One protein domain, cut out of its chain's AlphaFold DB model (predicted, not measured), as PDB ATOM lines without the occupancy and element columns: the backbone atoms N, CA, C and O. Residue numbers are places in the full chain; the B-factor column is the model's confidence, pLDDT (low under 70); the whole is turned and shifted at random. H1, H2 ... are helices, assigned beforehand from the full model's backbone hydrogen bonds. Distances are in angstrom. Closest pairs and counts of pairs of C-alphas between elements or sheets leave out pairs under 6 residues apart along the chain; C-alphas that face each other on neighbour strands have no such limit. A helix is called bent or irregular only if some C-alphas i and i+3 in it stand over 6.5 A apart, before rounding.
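AT A GLANCE: This is residues 136 to 224 of the 346 residues of the protein "DnaD domain protein" of Halanaerobiaceae bacterium (UniProt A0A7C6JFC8). Two helices, H2 and H4, lie side by side in the middle, running the same way; H1 crosses both on one side, while on the other side H5 crosses H4, and H3 crosses H2 with residues 173 to 177. H3 and H5 diverge from this middle pair like the arms of a V. The printed part has 89 residues, with five named helices, H1 to H5 in order, and no named strand: all helix. It is compact, with a radius of gyration of the C-alphas of 12.4 A and spans of 30 by 28 by 26 A.

HOW THE PARTS SIT: Start at H1, residues 136 to 143, which forms a helical hairpin with H2, residues 149 to 157: their closest C-alphas, Arg 138 and Ala 155, are 5.1 A apart. H3, residues 166 to 179, touches H2 at a steep tilt of 48 degrees, closest at Leu 177 and Arg 149, C-alphas 6.8 A apart. Next, H4, residues 182 to 199, touches H2 at a shallow tilt of 23 degrees, the same way, closest at C-alphas 189 and 156, 6.8 A. H4 also touches H1, with residues 186 to 190 alone, closest at C-alphas 186 and 142, 6.8 A. Finally, H5, residues 203 to 219, touches H4 at 46 degrees, a steep tilt, with C-alphas 210 and 192 closest at 6.2 A. H3 and H5 are only just apart, closest 8.1 A. Every O i to N i+4 pair is within hydrogen-bond range in H1 and H2, against 8 of 10 in H3, 13 of 14 in H4 and 11 of 13 in H5.

IN THESE COORDINATES: Find C-alpha 136 at (3.226, 6.523, -46.235), where H1 begins. H3 measures 19.5 A, and H4 runs 26.4 A from C-alpha 182 at (17.817, 19.949, -45.313). H5, 25.2 A long, ends at C-alpha 219, (23.524, 21.486, -26.995); it is only just irregular, C-alphas 204 and 207 being 7.0 A apart.

THE WHOLE: The two farthest C-alphas, Pro 145 and Ala 163, are 32.2 A apart. The printed part has no cut and no long link; no printed residue is under 70 in pLDDT.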
ATOM      1  N   GLU A 136       3.088   6.592 -44.776       91.69
ATOM      2  CA  GLU A 136       3.226   6.523 -46.235       91.69
ATOM      3  C   GLU A 136       3.743   7.840 -46.818       91.69
ATOM      4  O   GLU A 136       4.638   7.832 -47.664       91.69
ATOM      5  N   LEU A 137       3.218   8.970 -46.336       90.06
ATOM      6  CA  LEU A 137       3.683  10.298 -46.723       90.06
ATOM      7  C   LEU A 137       5.157  10.498 -46.351       90.06
ATOM      8  O   LEU A 137       5.946  10.904 -47.207       90.06
ATOM      9  N   ARG A 138       5.551  10.148 -45.118       92.62
ATOM     10  CA  ARG A 138       6.960  10.219 -44.693       92.62
ATOM     11  C   ARG A 138       7.870   9.423 -45.611       92.62
ATOM     12  O   ARG A 138       8.894   9.939 -46.046       92.62
ATOM     13  N   MET A 139       7.501   8.181 -45.913       92.69
ATOM     14  CA  MET A 139       8.322   7.306 -46.746       92.69
ATOM     15  C   MET A 139       8.455   7.840 -48.169       92.69
ATOM     16  O   MET A 139       9.557   7.820 -48.710       92.69
ATOM     17  N   LYS A 140       7.376   8.385 -48.747       93.69
ATOM     18  CA  LYS A 140       7.427   9.051 -50.057       93.69
ATOM     19  C   LYS A 140       8.421  10.214 -50.049       93.69
ATOM     20  O   LYS A 140       9.281  10.272 -50.919       93.69
ATOM     21  N   ILE A 141       8.356  11.085 -49.041       90.12
ATOM     22  CA  ILE A 141       9.256  12.244 -48.912       90.12
ATOM     23  C   ILE A 141      10.707  11.800 -48.679       90.12
ATOM     24  O   ILE A 141      11.625  12.310 -49.318       90.12
ATOM     25  N   LEU A 142      10.933  10.804 -47.817       91.50
ATOM     26  CA  LEU A 142      12.265  10.254 -47.543       91.50
ATOM     27  C   LEU A 142      12.898   9.565 -48.758       91.50
ATOM     28  O   LEU A 142      14.122   9.448 -48.799       91.50
ATOM     29  N   GLN A 143      12.103   9.109 -49.728       93.25
ATOM     30  CA  GLN A 143      12.579   8.507 -50.977       93.25
ATOM     31  C   GLN A 143      12.905   9.542 -52.062       93.25
ATOM     32  O   GLN A 143      13.585   9.199 -53.030       93.25
ATOM     33  N   LEU A 144      12.484  10.802 -51.907       89.25
ATOM     34  CA  LEU A 144      12.833  11.854 -52.858       89.25
ATOM     35  C   LEU A 144      14.357  12.058 -52.896       89.25
ATOM     36  O   LEU A 144      15.008  12.043 -51.846       89.25
ATOM     37  N   PRO A 145      14.965  12.275 -54.077       86.06
ATOM     38  CA  PRO A 145      16.401  12.531 -54.169       86.06
ATOM     39  C   PRO A 145      16.817  13.754 -53.344       86.06
ATOM     40  O   PRO A 145      17.759  13.672 -52.556       86.06
ATOM     41  N   GLN A 146      16.064  14.850 -53.473       89.94
ATOM     42  CA  GLN A 146      16.274  16.112 -52.765       89.94
ATOM     43  C   GLN A 146      14.919  16.697 -52.343       89.94
ATOM     44  O   GLN A 146      14.325  17.451 -53.112       89.94
ATOM     45  N   PRO A 147      14.402  16.330 -51.157       89.75
ATOM     46  CA  PRO A 147      13.172  16.921 -50.652       89.75
ATOM     47  C   PRO A 147      13.389  18.405 -50.327       89.75
ATOM     48  O   PRO A 147      14.388  18.785 -49.711       89.75
ATOM     49  N   CYS A 148      12.452  19.248 -50.742       89.31
ATOM     50  CA  CYS A 148      12.455  20.672 -50.446       89.31
ATOM     51  C   CYS A 148      11.976  20.956 -49.013       89.31
ATOM     52  O   CYS A 148      11.433  20.094 -48.315       89.31
ATOM     53  N   ARG A 149      12.132  22.210 -48.575       90.62
ATOM     54  CA  ARG A 149      11.722  22.666 -47.238       90.62
ATOM     55  C   ARG A 149      10.254  22.353 -46.923       90.62
ATOM     56  O   ARG A 149       9.964  21.892 -45.825       90.62
ATOM     57  N   ALA A 150       9.345  22.563 -47.876       86.62
ATOM     58  CA  ALA A 150       7.914  22.313 -47.680       86.62
ATOM     59  C   ALA A 150       7.595  20.819 -47.499       86.62
ATOM     60  O   ALA A 150       6.773  20.457 -46.659       86.62
ATOM     61  N   GLU A 151       8.274  19.943 -48.240       90.56
ATOM     62  CA  GLU A 151       8.113  18.492 -48.100       90.56
ATOM     63  C   GLU A 151       8.640  18.020 -46.741       90.56
ATOM     64  O   GLU A 151       7.971  17.270 -46.037       90.56
ATOM     65  N   LEU A 152       9.804  18.510 -46.310       93.00
ATOM     66  CA  LEU A 152      10.348  18.171 -44.994       93.00
ATOM     67  C   LEU A 152       9.477  18.708 -43.851       93.00
ATOM     68  O   LEU A 152       9.259  17.995 -42.872       93.00
ATOM     69  N   PHE A 153       8.917  19.909 -43.999       93.38
ATOM     70  CA  PHE A 153       7.927  20.451 -43.072       93.38
ATOM     71  C   PHE A 153       6.724  19.507 -42.934       93.38
ATOM     72  O   PHE A 153       6.395  19.085 -41.826       93.38
ATOM     73  N   GLN A 154       6.123  19.088 -44.055       90.69
ATOM     74  CA  GLN A 154       5.007  18.136 -44.056       90.69
ATOM     75  C   GLN A 154       5.375  16.797 -43.407       90.69
ATOM     76  O   GLN A 154       4.576  16.237 -42.660       90.69
ATOM     77  N   ALA A 155       6.587  16.289 -43.642       93.56
ATOM     78  CA  ALA A 155       7.053  15.068 -42.994       93.56
ATOM     79  C   ALA A 155       7.146  15.220 -41.464       93.56
ATOM     80  O   ALA A 155       6.751  14.297 -40.747       93.56
ATOM     81  N   ILE A 156       7.602  16.372 -40.959       95.62
ATOM     82  CA  ILE A 156       7.646  16.663 -39.515       95.62
ATOM     83  C   ILE A 156       6.233  16.704 -38.923       95.62
ATOM     84  O   ILE A 156       6.017  16.126 -37.856       95.62
ATOM     85  N   LEU A 157       5.258  17.295 -39.630       93.00
ATOM     86  CA  LEU A 157       3.860  17.327 -39.177       93.00
ATOM     87  C   LEU A 157       3.301  15.928 -38.897       93.00
ATOM     88  O   LEU A 157       2.489  15.763 -37.991       93.00
ATOM     89  N   THR A 158       3.768  14.893 -39.599       94.12
ATOM     90  CA  THR A 158       3.297  13.522 -39.352       94.12
ATOM     91  C   THR A 158       3.663  12.967 -37.970       94.12
ATOM     92  O   THR A 158       3.106  11.949 -37.563       94.12
ATOM     93  N   PHE A 159       4.584  13.600 -37.239       93.69
ATOM     94  CA  PHE A 159       4.938  13.203 -35.874       93.69
ATOM     95  C   PHE A 159       4.152  13.965 -34.801       93.69
ATOM     96  O   PHE A 159       4.188  13.558 -33.642       93.69
ATOM     97  N   ILE A 160       3.457  15.048 -35.163       90.38
ATOM     98  CA  ILE A 160       2.796  15.961 -34.224       90.38
ATOM     99  C   ILE A 160       1.369  15.490 -33.961       90.38
ATOM    100  O   ILE A 160       0.571  15.363 -34.889       90.38
ATOM    101  N   SER A 161       1.036  15.248 -32.694       85.62
ATOM    102  CA  SER A 161      -0.320  14.857 -32.302       85.62
ATOM    103  C   SER A 161      -1.339  15.945 -32.679       85.62
ATOM    104  O   SER A 161      -1.040  17.126 -32.509       85.62
ATOM    105  N   PRO A 162      -2.565  15.596 -33.115       82.25
ATOM    106  CA  PRO A 162      -3.625  16.574 -33.374       82.25
ATOM    107  C   PRO A 162      -4.044  17.383 -32.138       82.25
ATOM    108  O   PRO A 162      -4.770  18.362 -32.270       82.25
ATOM    109  N   ALA A 163      -3.634  16.953 -30.941       75.88
ATOM    110  CA  ALA A 163      -3.884  17.656 -29.687       75.88
ATOM    111  C   ALA A 163      -2.867  18.778 -29.387       75.88
ATOM    112  O   ALA A 163      -3.062  19.519 -28.428       75.88
ATOM    113  N   GLU A 164      -1.796  18.900 -30.175       76.75
ATOM    114  CA  GLU A 164      -0.799  19.971 -30.060       76.75
ATOM    115  C   GLU A 164      -1.247  21.236 -30.814       76.75
ATOM    116  O   GLU A 164      -1.913  21.152 -31.849       76.75
ATOM    117  N   ASP A 165      -0.835  22.417 -30.344       76.44
ATOM    118  CA  ASP A 165      -1.122  23.681 -31.034       76.44
ATOM    119  C   ASP A 165      -0.175  23.890 -32.227       76.44
ATOM    120  O   ASP A 165       0.968  24.344 -32.091       76.44
ATOM    121  N   LEU A 166      -0.664  23.567 -33.427       77.88
ATOM    122  CA  LEU A 166       0.102  23.710 -34.664       77.88
ATOM    123  C   LEU A 166       0.535  25.147 -34.965       77.88
ATOM    124  O   LEU A 166       1.608  25.314 -35.539       77.88
ATOM    125  N   ASN A 167      -0.235  26.169 -34.579       73.19
ATOM    126  CA  ASN A 167       0.128  27.557 -34.890       73.19
ATOM    127  C   ASN A 167       1.429  27.948 -34.176       73.19
ATOM    128  O   ASN A 167       2.288  28.632 -34.731       73.19
ATOM    129  N   ILE A 168       1.587  27.473 -32.941       72.50
ATOM    130  CA  ILE A 168       2.789  27.687 -32.135       72.50
ATOM    131  C   ILE A 168       3.958  26.863 -32.689       72.50
ATOM    132  O   ILE A 168       5.084  27.355 -32.812       72.50
ATOM    133  N   LEU A 169       3.703  25.599 -33.033       83.50
ATOM    134  CA  LEU A 169       4.744  24.693 -33.513       83.50
ATOM    135  C   LEU A 169       5.238  25.040 -34.920       83.50
ATOM    136  O   LEU A 169       6.414  24.825 -35.204       83.50
ATOM    137  N   GLU A 170       4.400  25.613 -35.780       83.50
ATOM    138  CA  GLU A 170       4.761  25.998 -37.146       83.50
ATOM    139  C   GLU A 170       5.963  26.948 -37.178       83.50
ATOM    140  O   GLU A 170       6.918  26.710 -37.921       83.50
ATOM    141  N   SER A 171       5.962  27.992 -36.341       80.81
ATOM    142  CA  SER A 171       7.093  28.925 -36.247       80.81
ATOM    143  C   SER A 171       8.373  28.205 -35.817       80.81
ATOM    144  O   SER A 171       9.436  28.412 -36.403       80.81
ATOM    145  N   LYS A 172       8.263  27.288 -34.852       88.62
ATOM    146  CA  LYS A 172       9.402  26.531 -34.333       88.62
ATOM    147  C   LYS A 172       9.981  25.558 -35.362       88.62
ATOM    148  O   LYS A 172      11.195  25.469 -35.509       88.62
ATOM    149  N   ILE A 173       9.125  24.847 -36.093       92.81
ATOM    150  CA  ILE A 173       9.548  23.922 -37.151       92.81
ATOM    151  C   ILE A 173      10.214  24.696 -38.290       92.81
ATOM    152  O   ILE A 173      11.221  24.246 -38.833       92.81
ATOM    153  N   ASN A 174       9.683  25.873 -38.633       89.62
ATOM    154  CA  ASN A 174      10.308  26.751 -39.612       89.62
ATOM    155  C   ASN A 174      11.699  27.211 -39.173       89.62
ATOM    156  O   ASN A 174      12.611  27.150 -39.991       89.62
ATOM    157  N   GLN A 175      11.882  27.568 -37.900       91.38
ATOM    158  CA  GLN A 175      13.205  27.885 -37.359       91.38
ATOM    159  C   GLN A 175      14.170  26.698 -37.493       91.38
ATOM    160  O   GLN A 175      15.287  26.859 -37.967       91.38
ATOM    161  N   TRP A 176      13.739  25.478 -37.159       95.50
ATOM    162  CA  TRP A 176      14.583  24.286 -37.324       95.50
ATOM    163  C   TRP A 176      14.988  24.042 -38.784       95.50
ATOM    164  O   TRP A 176      16.115  23.643 -39.058       95.50
ATOM    165  N   LEU A 177      14.079  24.289 -39.728       94.19
ATOM    166  CA  LEU A 177      14.359  24.192 -41.165       94.19
ATOM    167  C   LEU A 177      15.302  25.294 -41.680       94.19
ATOM    168  O   LEU A 177      15.787  25.181 -42.805       94.19
ATOM    169  N   GLU A 178      15.525  26.352 -40.900       94.19
ATOM    170  CA  GLU A 178      16.485  27.427 -41.188       94.19
ATOM    171  C   GLU A 178      17.842  27.159 -40.550       94.19
ATOM    172  O   GLU A 178      18.871  27.340 -41.199       94.19
ATOM    173  N   ASP A 179      17.838  26.685 -39.306       93.81
ATOM    174  CA  ASP A 179      19.049  26.464 -38.520       93.81
ATOM    175  C   ASP A 179      19.863  25.259 -39.004       93.81
ATOM    176  O   ASP A 179      21.079  25.221 -38.806       93.81
ATOM    177  N   PHE A 180      19.212  24.268 -39.626       95.94
ATOM    178  CA  PHE A 180      19.856  23.022 -40.037       95.94
ATOM    179  C   PHE A 180      19.749  22.767 -41.546       95.94
ATOM    180  O   PHE A 180      18.695  22.982 -42.151       95.94
ATOM    181  N   PRO A 181      20.799  22.199 -42.170       95.38
ATOM    182  CA  PRO A 181      20.739  21.744 -43.555       95.38
ATOM    183  C   PRO A 181      19.595  20.748 -43.795       95.38
ATOM    184  O   PRO A 181      19.328  19.868 -42.974       95.38
ATOM    185  N   LEU A 182      18.960  20.813 -44.971       93.94
ATOM    186  CA  LEU A 182      17.817  19.949 -45.313       93.94
ATOM    187  C   LEU A 182      18.150  18.449 -45.241       93.94
ATOM    188  O   LEU A 182      17.307  17.638 -44.861       93.94
ATOM    189  N   GLU A 183      19.385  18.067 -45.564       94.44
ATOM    190  CA  GLU A 183      19.880  16.690 -45.423       94.44
ATOM    191  C   GLU A 183      19.901  16.212 -43.963       94.44
ATOM    192  O   GLU A 183      19.590  15.056 -43.679       94.44
ATOM    193  N   MET A 184      20.174  17.122 -43.028       94.81
ATOM    194  CA  MET A 184      20.179  16.855 -41.596       94.81
ATOM    195  C   MET A 184      18.747  16.698 -41.073       94.81
ATOM    196  O   MET A 184      18.453  15.752 -40.345       94.81
ATOM    197  N   ILE A 185      17.819  17.542 -41.532       97.25
ATOM    198  CA  ILE A 185      16.387  17.399 -41.228       97.25
ATOM    199  C   ILE A 185      15.804  16.109 -41.828       97.25
ATOM    200  O   ILE A 185      15.027  15.408 -41.180       97.25
ATOM    201  N   ARG A 186      16.211  15.731 -43.043       95.81
ATOM    202  CA  ARG A 186      15.846  14.436 -43.637       95.81
ATOM    203  C   ARG A 186      16.332  13.273 -42.769       95.81
ATOM    204  O   ARG A 186      15.581  12.327 -42.526       95.81
ATOM    205  N   GLU A 187      17.567  13.349 -42.285       94.56
ATOM    206  CA  GLU A 187      18.147  12.348 -41.391       94.56
ATOM    207  C   GLU A 187      17.427  12.298 -40.032       94.56
ATOM    208  O   GLU A 187      17.175  11.206 -39.520       94.56
ATOM    209  N   LEU A 188      17.003  13.443 -39.485       96.25
ATOM    210  CA  LEU A 188      16.146  13.514 -38.298       96.25
ATOM    211  C   LEU A 188      14.853  12.716 -38.497       96.25
ATOM    212  O   LEU A 188      14.564  11.810 -37.717       96.25
ATOM    213  N   ILE A 189      14.103  13.009 -39.564       96.19
ATOM    214  CA  ILE A 189      12.838  12.329 -39.879       96.19
ATOM    215  C   ILE A 189      13.063  10.815 -39.992       96.19
ATOM    216  O   ILE A 189      12.309  10.029 -39.416       96.19
ATOM    217  N   ARG A 190      14.139  10.394 -40.671       95.31
ATOM    218  CA  ARG A 190      14.510   8.979 -40.808       95.31
ATOM    219  C   ARG A 190      14.810   8.320 -39.456       95.31
ATOM    220  O   ARG A 190      14.402   7.179 -39.230       95.31
ATOM    221  N   ARG A 191      15.518   9.006 -38.549       93.19
ATOM    222  CA  ARG A 191      15.827   8.504 -37.196       93.19
ATOM    223  C   ARG A 191      14.570   8.315 -36.359       93.19
ATOM    224  O   ARG A 191      14.469   7.304 -35.663       93.19
ATOM    225  N   VAL A 192      13.633   9.257 -36.430       93.69
ATOM    226  CA  VAL A 192      12.367   9.168 -35.695       93.69
ATOM    227  C   VAL A 192      11.485   8.054 -36.256       93.69
ATOM    228  O   VAL A 192      11.004   7.239 -35.472       93.69
ATOM    229  N   ASP A 193      11.355   7.925 -37.582       92.25
ATOM    230  CA  ASP A 193      10.587   6.825 -38.194       92.25
ATOM    231  C   ASP A 193      11.165   5.451 -37.811       92.25
ATOM    232  O   ASP A 193      10.443   4.575 -37.333       92.25
ATOM    233  N   LYS A 194      12.496   5.292 -37.887       90.88
ATOM    234  CA  LYS A 194      13.174   4.056 -37.464       90.88
ATOM    235  C   LYS A 194      12.970   3.761 -35.977       90.88
ATOM    236  O   LYS A 194      12.855   2.599 -35.590       90.88
ATOM    237  N   TRP A 195      12.962   4.788 -35.129       90.62
ATOM    238  CA  TRP A 195      12.698   4.635 -33.698       90.62
ATOM    239  C   TRP A 195      11.253   4.200 -33.426       90.62
ATOM    240  O   TRP A 195      11.044   3.343 -32.567       90.62
ATOM    241  N   GLN A 196      10.276   4.735 -34.167       87.00
ATOM    242  CA  GLN A 196       8.883   4.293 -34.076       87.00
ATOM    243  C   GLN A 196       8.742   2.819 -34.470       87.00
ATOM    244  O   GLN A 196       8.173   2.039 -33.708       87.00
ATOM    245  N   GLU A 197       9.319   2.421 -35.606       87.56
ATOM    246  CA  GLU A 197       9.229   1.052 -36.122       87.56
ATOM    247  C   GLU A 197       9.944   0.031 -35.229       87.56
ATOM    248  O   GLU A 197       9.364  -0.991 -34.867       87.56
ATOM    249  N   LYS A 198      11.193   0.309 -34.829       77.19
ATOM    250  CA  LYS A 198      12.057  -0.678 -34.161       77.19
ATOM    251  C   LYS A 198      11.501  -1.187 -32.827       77.19
ATOM    252  O   LYS A 198      11.799  -2.314 -32.443       77.19
ATOM    253  N   TYR A 199      10.733  -0.368 -32.113       70.12
ATOM    254  CA  TYR A 199      10.199  -0.730 -30.795       70.12
ATOM    255  C   TYR A 199       8.676  -0.610 -30.706       70.12
ATOM    256  O   TYR A 199       8.140  -0.639 -29.600       70.12
ATOM    257  N   ASN A 200       7.988  -0.458 -31.845       77.94
ATOM    258  CA  ASN A 200       6.552  -0.177 -31.901       77.94
ATOM    259  C   ASN A 200       6.156   0.967 -30.942       77.94
ATOM    260  O   ASN A 200       5.215   0.851 -30.154       77.94
ATOM    261  N   ASN A 201       6.958   2.040 -30.937       83.31
ATOM    262  CA  ASN A 201       6.777   3.138 -29.993       83.31
ATOM    263  C   ASN A 201       5.491   3.926 -30.306       83.31
ATOM    264  O   ASN A 201       5.152   4.084 -31.481       83.31
ATOM    265  N   PRO A 202       4.817   4.491 -29.284       84.44
ATOM    266  CA  PRO A 202       3.600   5.277 -29.479       84.44
ATOM    267  C   PRO A 202       3.830   6.473 -30.408       84.44
ATOM    268  O   PRO A 202       4.825   7.195 -30.265       84.44
ATOM    269  N   ALA A 203       2.896   6.711 -31.332       85.81
ATOM    270  CA  ALA A 203       2.983   7.813 -32.287       85.81
ATOM    271  C   ALA A 203       2.966   9.181 -31.594       85.81
ATOM    272  O   ALA A 203       3.673  10.097 -32.004       85.81
ATOM    273  N   GLU A 204       2.254   9.277 -30.476       83.88
ATOM    274  CA  GLU A 204       2.119  10.470 -29.642       83.88
ATOM    275  C   GLU A 204       3.460  10.911 -29.036       83.88
ATOM    276  O   GLU A 204       3.655  12.085 -28.739       83.88
ATOM    277  N   LYS A 205       4.415   9.986 -28.869       85.25
ATOM    278  CA  LYS A 205       5.745  10.285 -28.312       85.25
ATOM    279  C   LYS A 205       6.777  10.664 -29.374       85.25
ATOM    280  O   LYS A 205       7.893  11.049 -29.023       85.25
ATOM    281  N   ALA A 206       6.439  10.549 -30.656       89.06
ATOM    282  CA  ALA A 206       7.390  10.744 -31.743       89.06
ATOM    283  C   ALA A 206       7.877  12.189 -31.843       89.06
ATOM    284  O   ALA A 206       9.077  12.408 -31.995       89.06
ATOM    285  N   PHE A 207       6.984  13.170 -31.688       91.50
ATOM    286  CA  PHE A 207       7.382  14.577 -31.703       91.50
ATOM    287  C   PHE A 207       8.283  14.950 -30.521       91.50
ATOM    288  O   PHE A 207       9.285  15.637 -30.703       91.50
ATOM    289  N   HIS A 208       7.998  14.436 -29.323       87.38
ATOM    290  CA  HIS A 208       8.872  14.637 -28.165       87.38
ATOM    291  C   HIS A 208      10.266  14.032 -28.398       87.38
ATOM    292  O   HIS A 208      11.283  14.655 -28.094       87.38
ATOM    293  N   TYR A 209      10.335  12.829 -28.975       86.94
ATOM    294  CA  TYR A 209      11.609  12.210 -29.341       86.94
ATOM    295  C   TYR A 209      12.362  13.017 -30.412       86.94
ATOM    296  O   TYR A 209      13.567  13.228 -30.281       86.94
ATOM    297  N   LEU A 210      11.650  13.529 -31.424       94.69
ATOM    298  CA  LEU A 210      12.192  14.427 -32.446       94.69
ATOM    299  C   LEU A 210      12.819  15.676 -31.814       94.69
ATOM    300  O   LEU A 210      13.980  15.982 -32.086       94.69
ATOM    301  N   LYS A 211      12.073  16.354 -30.933       91.94
ATOM    302  CA  LYS A 211      12.537  17.531 -30.186       91.94
ATOM    303  C   LYS A 211      13.793  17.205 -29.375       91.94
ATOM    304  O   LYS A 211      14.761  17.947 -29.449       91.94
ATOM    305  N   GLY A 212      13.826  16.053 -28.703       85.25
ATOM    306  CA  GLY A 212      15.000  15.609 -27.948       85.25
ATOM    307  C   GLY A 212      16.267  15.425 -28.796       85.25
ATOM    308  O   GLY A 212      17.362  15.688 -28.305       85.25
ATOM    309  N   ILE A 213      16.142  15.010 -30.063       91.75
ATOM    310  CA  ILE A 213      17.288  14.927 -30.985       91.75
ATOM    311  C   ILE A 213      17.762  16.329 -31.383       91.75
ATOM    312  O   ILE A 213      18.960  16.593 -31.340       91.75
ATOM    313  N   ILE A 214      16.838  17.225 -31.744       93.25
ATOM    314  CA  ILE A 214      17.175  18.609 -32.107       93.25
ATOM    315  C   ILE A 214      17.831  19.344 -30.928       93.25
ATOM    316  O   ILE A 214      18.858  19.995 -31.102       93.25
ATOM    317  N   ASP A 215      17.283  19.207 -29.722       87.88
ATOM    318  CA  ASP A 215      17.834  19.833 -28.518       87.88
ATOM    319  C   ASP A 215      19.251  19.296 -28.213       87.88
ATOM    320  O   ASP A 215      20.126  20.053 -27.790       87.88
ATOM    321  N   ASP A 216      19.522  18.007 -28.478       86.94
ATOM    322  CA  ASP A 216      20.876  17.437 -28.390       86.94
ATOM    323  C   ASP A 216      21.831  18.040 -29.428       86.94
ATOM    324  O   ASP A 216      22.994  18.275 -29.103       86.94
ATOM    325  N   TRP A 217      21.351  18.311 -30.646       93.56
ATOM    326  CA  TRP A 217      22.142  18.962 -31.693       93.56
ATOM    327  C   TRP A 217      22.521  20.389 -31.317       93.56
ATOM    328  O   TRP A 217      23.703  20.711 -31.378       93.56
ATOM    329  N   TYR A 218      21.575  21.202 -30.835       90.88
ATOM    330  CA  TYR A 218      21.891  22.541 -30.324       90.88
ATOM    331  C   TYR A 218      22.880  22.487 -29.158       90.88
ATOM    332  O   TYR A 218      23.868  23.213 -29.153       90.88
ATOM    333  N   ARG A 219      22.653  21.602 -28.177       88.62
ATOM    334  CA  ARG A 219      23.524  21.486 -26.995       88.62
ATOM    335  C   ARG A 219      24.961  21.104 -27.350       88.62
ATOM    336  O   ARG A 219      25.879  21.481 -26.631       88.62
ATOM    337  N   LYS A 220      25.141  20.303 -28.399       85.56
ATOM    338  CA  LYS A 220      26.452  19.842 -28.874       85.56
ATOM    339  C   LYS A 220      26.999  20.678 -30.031       85.56
ATOM    340  O   LYS A 220      27.998  20.277 -30.617       85.56
ATOM    341  N   GLU A 221      26.340  21.790 -30.361       91.75
ATOM    342  CA  GLU A 221      26.730  22.708 -31.439       91.75
ATOM    343  C   GLU A 221      26.883  22.011 -32.809       91.75
ATOM    344  O   GLU A 221      27.729  22.359 -33.632       91.75
ATOM    345  N   ILE A 222      26.049  21.000 -33.075       90.75
ATOM    346  CA  ILE A 222      26.036  20.285 -34.354       90.75
ATOM    347  C   ILE A 222      25.142  21.058 -35.318       90.75
ATOM    348  O   ILE A 222      23.924  20.930 -35.258       90.75
ATOM    349  N   HIS A 223      25.736  21.824 -36.228       91.88
ATOM    350  CA  HIS A 223      24.990  22.630 -37.208       91.88
ATOM    351  C   HIS A 223      25.194  22.179 -38.659       91.88
ATOM    352  O   HIS A 223      24.586  22.728 -39.577       91.88
ATOM    353  N   SER A 224      26.034  21.167 -38.887       92.56
ATOM    354  CA  SER A 224      26.314  20.631 -40.216       92.56
ATOM    355  C   SER A 224      26.120  19.118 -40.271       92.56
ATOM    356  O   SER A 224      26.273  18.400 -39.277       92.56
TER     357      SER A 224